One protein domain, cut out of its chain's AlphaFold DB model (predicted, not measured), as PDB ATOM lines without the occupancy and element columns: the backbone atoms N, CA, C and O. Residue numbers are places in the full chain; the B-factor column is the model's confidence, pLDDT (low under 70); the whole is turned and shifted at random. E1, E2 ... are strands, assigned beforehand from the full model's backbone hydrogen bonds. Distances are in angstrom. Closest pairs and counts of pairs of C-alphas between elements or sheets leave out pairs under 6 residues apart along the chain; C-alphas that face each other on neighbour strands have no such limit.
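What this domain is: This is residues 70 to 121 of the 121 residues of the protein "Hypothetical protein" of Rotaria sordida (UniProt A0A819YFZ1). With little regular structure, this is a long, twisted hairpin of E3 and E4 with a small hairpin, E1 and E2, beside one end, and a tail, residues 114 to 121, sticking out. The 52 printed residues run E1, E2, E3, E4, all strand, with no named helix and 18 residues in named elements; each antiparallel pair is its own sheet. The whole is loose, radius of gyration of the C-alphas 12.9 A, spanning 41 by 24 by 18 A.

Where its parts are: Find C-alpha 94 at (-25.712, 24.224, 37.640); E3 runs 15.0 A to residue 99. E4, residues 104 to 109, runs 16.1 A to C-alpha 109 at (-25.317, 23.662, 33.124). E1 is residues 75 to 77, E2 83 to 85.

How they stand to each other: In hairpin E3 and E4, look for N 95 and O 108, 2.8 A apart. In hairpin E1 and E2, N 76 and O 84 are 2.8 A apart. The closest C-alphas of E1 and E3, Thr 77 and Leu 96, are 5.8 A apart. E2 is apart from E3 and E4.

The domain as a whole: The printed part has no cut and no long link. Residues 70 and 115 to 121 have pLDDT under 70.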
ATOM      1  N   PHE A  70     -26.706   6.229  34.683       69.62
ATOM      2  CA  PHE A  70     -26.711   6.322  36.135       69.62
ATOM      3  C   PHE A  70     -28.086   5.920  36.656       69.62
ATOM      4  O   PHE A  70     -29.104   6.245  36.040       69.62
ATOM      5  N   ALA A  71     -28.123   5.241  37.801       72.19
ATOM      6  CA  ALA A  71     -29.380   4.960  38.475       72.19
ATOM      7  C   ALA A  71     -30.060   6.280  38.884       72.19
ATOM      8  O   ALA A  71     -29.401   7.252  39.261       72.19
ATOM      9  N   ALA A  72     -31.388   6.337  38.792       70.12
ATOM     10  CA  ALA A  72     -32.150   7.571  39.005       70.12
ATOM     11  C   ALA A  72     -32.007   8.131  40.442       70.12
ATOM     12  O   ALA A  72     -32.103   9.339  40.678       70.12
ATOM     13  N   ASP A  73     -31.732   7.260  41.409       75.19
ATOM     14  CA  ASP A  73     -31.479   7.574  42.814       75.19
ATOM     15  C   ASP A  73     -30.042   8.049  43.098       75.19
ATOM     16  O   ASP A  73     -29.771   8.558  44.184       75.19
ATOM     17  N   SER A  74     -29.134   7.959  42.124       75.69
ATOM     18  CA  SER A  74     -27.768   8.470  42.255       75.69
ATOM     19  C   SER A  74     -27.756   9.989  42.434       75.69
ATOM     20  O   SER A  74     -28.629  10.696  41.928       75.69
ATOM     21  N   PHE A  75     -26.747  10.511  43.135       78.81
ATOM     22  CA  PHE A  75     -26.635  11.934  43.471       78.81
ATOM     23  C   PHE A  75     -25.560  12.651  42.650       78.81
ATOM     24  O   PHE A  75     -24.475  12.124  42.415       78.81
ATOM     25  N   VAL A  76     -25.844  13.901  42.282       80.38
ATOM     26  CA  VAL A  76     -24.918  14.831  41.623       80.38
ATOM     27  C   VAL A  76     -24.704  16.049  42.512       80.38
ATOM     28  O   VAL A  76     -25.622  16.506  43.196       80.38
ATOM     29  N   THR A  77     -23.483  16.589  42.504       83.50
ATOM     30  CA  THR A  77     -23.143  17.807  43.247       83.50
ATOM     31  C   THR A  77     -23.374  19.038  42.375       83.50
ATOM     32  O   THR A  77     -22.821  19.164  41.283       83.50
ATOM     33  N   LEU A  78     -24.200  19.952  42.870       83.38
ATOM     34  CA  LEU A  78     -24.475  21.247  42.265       83.38
ATOM     35  C   LEU A  78     -23.309  22.215  42.508       83.38
ATOM     36  O   LEU A  78     -22.531  22.057  43.448       83.38
ATOM     37  N   SER A  79     -23.226  23.278  41.713       86.12
ATOM     38  CA  SER A  79     -22.183  24.306  41.836       86.12
ATOM     39  C   SER A  79     -22.197  25.064  43.167       86.12
ATOM     40  O   SER A  79     -21.172  25.589  43.591       86.12
ATOM     41  N   ASN A  80     -23.330  25.060  43.874       85.44
ATOM     42  CA  ASN A  80     -23.464  25.599  45.230       85.44
ATOM     43  C   ASN A  80     -23.053  24.605  46.340       85.44
ATOM     44  O   ASN A  80     -23.260  24.890  47.519       85.44
ATOM     45  N   GLY A  81     -22.531  23.430  45.975       80.31
ATOM     46  CA  GLY A  81     -22.094  22.379  46.895       80.31
ATOM     47  C   GLY A  81     -23.208  21.484  47.446       80.31
ATOM     48  O   GLY A  81     -22.909  20.517  48.143       80.31
ATOM     49  N   LYS A  82     -24.487  21.756  47.145       83.50
ATOM     50  CA  LYS A  82     -25.594  20.855  47.508       83.50
ATOM     51  C   LYS A  82     -25.612  19.629  46.602       83.50
ATOM     52  O   LYS A  82     -25.172  19.688  45.459       83.50
ATOM     53  N   GLN A  83     -26.186  18.537  47.090       81.88
ATOM     54  CA  GLN A  83     -26.412  17.332  46.297       81.88
ATOM     55  C   GLN A  83     -27.880  17.220  45.885       81.88
ATOM     56  O   GLN A  83     -28.778  17.598  46.640       81.88
ATOM     57  N   LYS A  84     -28.120  16.700  44.682       82.06
ATOM     58  CA  LYS A  84     -29.453  16.456  44.122       82.06
ATOM     59  C   LYS A  84     -29.459  15.088  43.448       82.06
ATOM     60  O   LYS A  84     -28.480  14.738  42.794       82.06
ATOM     61  N   SER A  85     -30.528  14.313  43.612       81.19
ATOM     62  CA  SER A  85     -30.660  13.040  42.889       81.19
ATOM     63  C   SER A  85     -30.873  13.296  41.392       81.19
ATOM     64  O   SER A  85     -31.493  14.297  41.023       81.19
ATOM     65  N   ILE A  86     -30.377  12.394  40.539       81.81
ATOM     66  CA  ILE A  86     -30.481  12.480  39.075       81.81
ATOM     67  C   ILE A  86     -31.940  12.525  38.621       81.81
ATOM     68  O   ILE A  86     -32.272  13.326  37.753       81.81
ATOM     69  N   ALA A  87     -32.830  11.766  39.268       78.94
ATOM     70  CA  ALA A  87     -34.275  11.813  39.026       78.94
ATOM     71  C   ALA A  87     -34.886  13.211  39.222       78.94
ATOM     72  O   ALA A  87     -35.929  13.519  38.654       78.94
ATOM     73  N   ASN A  88     -34.251  14.048  40.045       84.56
ATOM     74  CA  ASN A  88     -34.732  15.382  40.391       84.56
ATOM     75  C   ASN A  88     -33.967  16.499  39.668       84.56
ATOM     76  O   ASN A  88     -34.233  17.678  39.925       84.56
ATOM     77  N   LEU A  89     -32.996  16.171  38.812       83.25
ATOM     78  CA  LEU A  89     -32.272  17.160  38.022       83.25
ATOM     79  C   LEU A  89     -33.207  17.858  37.032       83.25
ATOM     80  O   LEU A  89     -34.134  17.268  36.486       83.25
ATOM     81  N   GLN A  90     -32.962  19.145  36.824       87.62
ATOM     82  CA  GLN A  90     -33.737  19.980  35.915       87.62
ATOM     83  C   GLN A  90     -32.816  20.666  34.915       87.62
ATOM     84  O   GLN A  90     -31.668  20.991  35.221       87.62
ATOM     85  N   LEU A  91     -33.325  20.903  33.707       85.44
ATOM     86  CA  LEU A  91     -32.587  21.659  32.699       85.44
ATOM     87  C   LEU A  91     -32.231  23.046  33.246       85.44
ATOM     88  O   LEU A  91     -33.055  23.713  33.870       85.44
ATOM     89  N   GLY A  92     -30.992  23.463  33.018       81.75
ATOM     90  CA  GLY A  92     -30.420  24.682  33.577       81.75
ATOM     91  C   GLY A  92     -29.771  24.509  34.952       81.75
ATOM     92  O   GLY A  92     -29.026  25.410  35.352       81.75
ATOM     93  N   ASP A  93     -29.962  23.374  35.645       83.31
ATOM     94  CA  ASP A  93     -29.281  23.105  36.917       83.31
ATOM     95  C   ASP A  93     -27.768  23.243  36.739       83.31
ATOM     96  O   ASP A  93     -27.177  22.735  35.783       83.31
ATOM     97  N   SER A  94     -27.144  23.962  37.669       85.56
ATOM     98  CA  SER A  94     -25.712  24.224  37.640       85.56
ATOM     99  C   SER A  94     -24.982  23.140  38.429       85.56
ATOM    100  O   SER A  94     -25.166  23.007  39.639       85.56
ATOM    101  N   LEU A  95     -24.185  22.344  37.726       85.94
ATOM    102  CA  LEU A  95     -23.525  21.133  38.204       85.94
ATOM    103  C   LEU A  95     -22.019  21.341  38.287       85.94
ATOM    104  O   LEU A  95     -21.440  22.077  37.486       85.94
ATOM    105  N   LEU A  96     -21.373  20.640  39.215       81.06
ATOM    106  CA  LEU A  96     -19.926  20.491  39.186       81.06
ATOM    107  C   LEU A  96     -19.558  19.353  38.239       81.06
ATOM    108  O   LEU A  96     -19.991  18.214  38.411       81.06
ATOM    109  N   ALA A  97     -18.736  19.678  37.253       75.62
ATOM    110  CA  ALA A  97     -18.132  18.724  36.346       75.62
ATOM    111  C   ALA A  97     -16.615  18.798  36.471       75.62
ATOM    112  O   ALA A  97     -16.042  19.828  36.828       75.62
ATOM    113  N   TYR A  98     -15.962  17.689  36.179       77.31
ATOM    114  CA  TYR A  98     -14.517  17.619  36.170       77.31
ATOM    115  C   TYR A  98     -14.017  17.705  34.728       77.31
ATOM    116  O   TYR A  98     -14.518  17.011  33.844       77.31
ATOM    117  N   ASP A  99     -13.079  18.616  34.482       73.25
ATOM    118  CA  ASP A  99     -12.448  18.802  33.182       73.25
ATOM    119  C   ASP A  99     -11.098  18.098  33.151       73.25
ATOM    120  O   ASP A  99     -10.119  18.554  33.742       73.25
ATOM    121  N   ASP A 100     -11.054  17.004  32.400       70.25
ATOM    122  CA  ASP A 100      -9.867  16.178  32.197       70.25
ATOM    123  C   ASP A 100      -8.685  16.935  31.577       70.25
ATOM    124  O   ASP A 100      -7.530  16.611  31.857       70.25
ATOM    125  N   LYS A 101      -8.933  17.960  30.751       76.38
ATOM    126  CA  LYS A 101      -7.854  18.703  30.086       76.38
ATOM    127  C   LYS A 101      -7.160  19.639  31.056       76.38
ATOM    128  O   LYS A 101      -5.936  19.742  31.055       76.38
ATOM    129  N   THR A 102      -7.947  20.343  31.864       78.81
ATOM    130  CA  THR A 102      -7.428  21.326  32.821       78.81
ATOM    131  C   THR A 102      -7.159  20.728  34.198       78.81
ATOM    132  O   THR A 102      -6.504  21.379  35.014       78.81
ATOM    133  N   LYS A 103      -7.622  19.494  34.446       78.75
ATOM    134  CA  LYS A 103      -7.580  18.788  35.735       78.75
ATOM    135  C   LYS A 103      -8.221  19.601  36.859       78.75
ATOM    136  O   LYS A 103      -7.753  19.599  37.998       78.75
ATOM    137  N   LYS A 104      -9.286  20.337  36.531       72.50
ATOM    138  CA  LYS A 104     -10.003  21.228  37.449       72.50
ATOM    139  C   LYS A 104     -11.482  20.886  37.486       72.50
ATOM    140  O   LYS A 104     -12.061  20.425  36.510       72.50
ATOM    141  N   ILE A 105     -12.093  21.160  38.631       80.94
ATOM    142  CA  ILE A 105     -13.545  21.159  38.760       80.94
ATOM    143  C   ILE A 105     -14.058  22.478  38.182       80.94
ATOM    144  O   ILE A 105     -13.560  23.550  38.535       80.94
ATOM    145  N   LEU A 106     -15.047  22.395  37.302       84.88
ATOM    146  CA  LEU A 106     -15.740  23.530  36.713       84.88
ATOM    147  C   LEU A 106     -17.243  23.436  36.946       84.88
ATOM    148  O   LEU A 106     -17.794  22.370  37.214       84.88
ATOM    149  N   SER A 107     -17.904  24.581  36.836       84.19
ATOM    150  CA  SER A 107     -19.357  24.658  36.859       84.19
ATOM    151  C   SER A 107     -19.890  24.562  35.431       84.19
ATOM    152  O   SER A 107     -19.436  25.298  34.557       84.19
ATOM    153  N   THR A 108     -20.863  23.688  35.197       83.62
ATOM    154  CA  THR A 108     -21.564  23.540  33.912       83.62
ATOM    155  C   THR A 108     -23.076  23.537  34.124       83.62
ATOM    156  O   THR A 108     -23.536  23.384  35.252       83.62
ATOM    157  N   HIS A 109     -23.856  23.715  33.063       85.50
ATOM    158  CA  HIS A 109     -25.317  23.662  33.124       85.50
ATOM    159  C   HIS A 109     -25.846  22.390  32.470       85.50
ATOM    160  O   HIS A 109     -25.361  21.973  31.417       85.50
ATOM    161  N   LEU A 110     -26.868  21.792  33.079       83.31
ATOM    162  CA  LEU A 110     -27.568  20.659  32.492       83.31
ATOM    163  C   LEU A 110     -28.384  21.120  31.280       83.31
ATOM    164  O   LEU A 110     -29.338  21.879  31.424       83.31
ATOM    165  N   LEU A 111     -28.016  20.661  30.086       78.44
ATOM    166  CA  LEU A 111     -28.686  21.058  28.842       78.44
ATOM    167  C   LEU A 111     -29.779  20.085  28.413       78.44
ATOM    168  O   LEU A 111     -30.811  20.500  27.897       78.44
ATOM    169  N   THR A 112     -29.541  18.790  28.603       75.81
ATOM    170  CA  THR A 112     -30.475  17.729  28.232       75.81
ATOM    171  C   THR A 112     -30.199  16.475  29.054       75.81
ATOM    172  O   THR A 112     -29.076  16.272  29.521       75.81
ATOM    173  N   MET A 113     -31.220  15.637  29.215       75.62
ATOM    174  CA  MET A 113     -31.114  14.299  29.791       75.62
ATOM    175  C   MET A 113     -31.487  13.289  28.711       75.62
ATOM    176  O   MET A 113     -32.574  13.361  28.140       75.62
ATOM    177  N   LEU A 114     -30.575  12.366  28.419       71.62
ATOM    178  CA  LEU A 114     -30.832  11.264  27.502       71.62
ATOM    179  C   LEU A 114     -31.332  10.080  28.327       71.62
ATOM    180  O   LEU A 114     -30.555   9.456  29.045       71.62
ATOM    181  N   ASP A 115     -32.635   9.824  28.255       64.00
ATOM    182  CA  ASP A 115     -33.274   8.661  28.867       64.00
ATOM    183  C   ASP A 115     -33.457   7.569  27.805       64.00
ATOM    184  O   ASP A 115     -33.997   7.825  26.723       64.00
ATOM    185  N   PHE A 116     -32.994   6.355  28.098       53.56
ATOM    186  CA  PHE A 116     -33.267   5.196  27.258       53.56
ATOM    187  C   PHE A 116     -34.551   4.546  27.765       53.56
ATOM    188  O   PHE A 116     -34.531   3.818  28.753       53.56
ATOM    189  N   GLN A 117     -35.672   4.798  27.088       49.91
ATOM    190  CA  GLN A 117     -36.947   4.157  27.411       49.91
ATOM    191  C   GLN A 117     -37.132   2.889  26.564       49.91
ATOM    192  O   GLN A 117     -37.522   2.996  25.401       49.91
ATOM    193  N   PRO A 118     -36.925   1.677  27.117       43.97
ATOM    194  CA  PRO A 118     -37.022   0.427  26.359       43.97
ATOM    195  C   PRO A 118     -38.458   0.035  25.944       43.97
ATOM    196  O   PRO A 118     -38.655  -1.043  25.392       43.97
ATOM    197  N   HIS A 119     -39.476   0.868  26.202       41.47
ATOM    198  CA  HIS A 119     -40.897   0.540  25.987       41.47
ATOM    199  C   HIS A 119     -41.630   1.461  24.994       41.47
ATOM    200  O   HIS A 119     -42.858   1.524  25.009       41.47
ATOM    201  N   ARG A 120     -40.907   2.192  24.137       36.53
ATOM    202  CA  ARG A 120     -41.502   3.044  23.090       36.53
ATOM    203  C   ARG A 120     -40.982   2.724  21.684       36.53
ATOM    204  O   ARG A 120     -40.572   3.629  20.962       36.53
ATOM    205  N   PHE A 121     -41.036   1.448  21.311       38.06
ATOM    206  CA  PHE A 121     -40.931   0.986  19.925       38.06
ATOM    207  C   PHE A 121     -42.085   0.041  19.608       38.06
ATOM    208  O   PHE A 121     -42.404  -0.791  20.489       38.06
TER     209      PHE A 121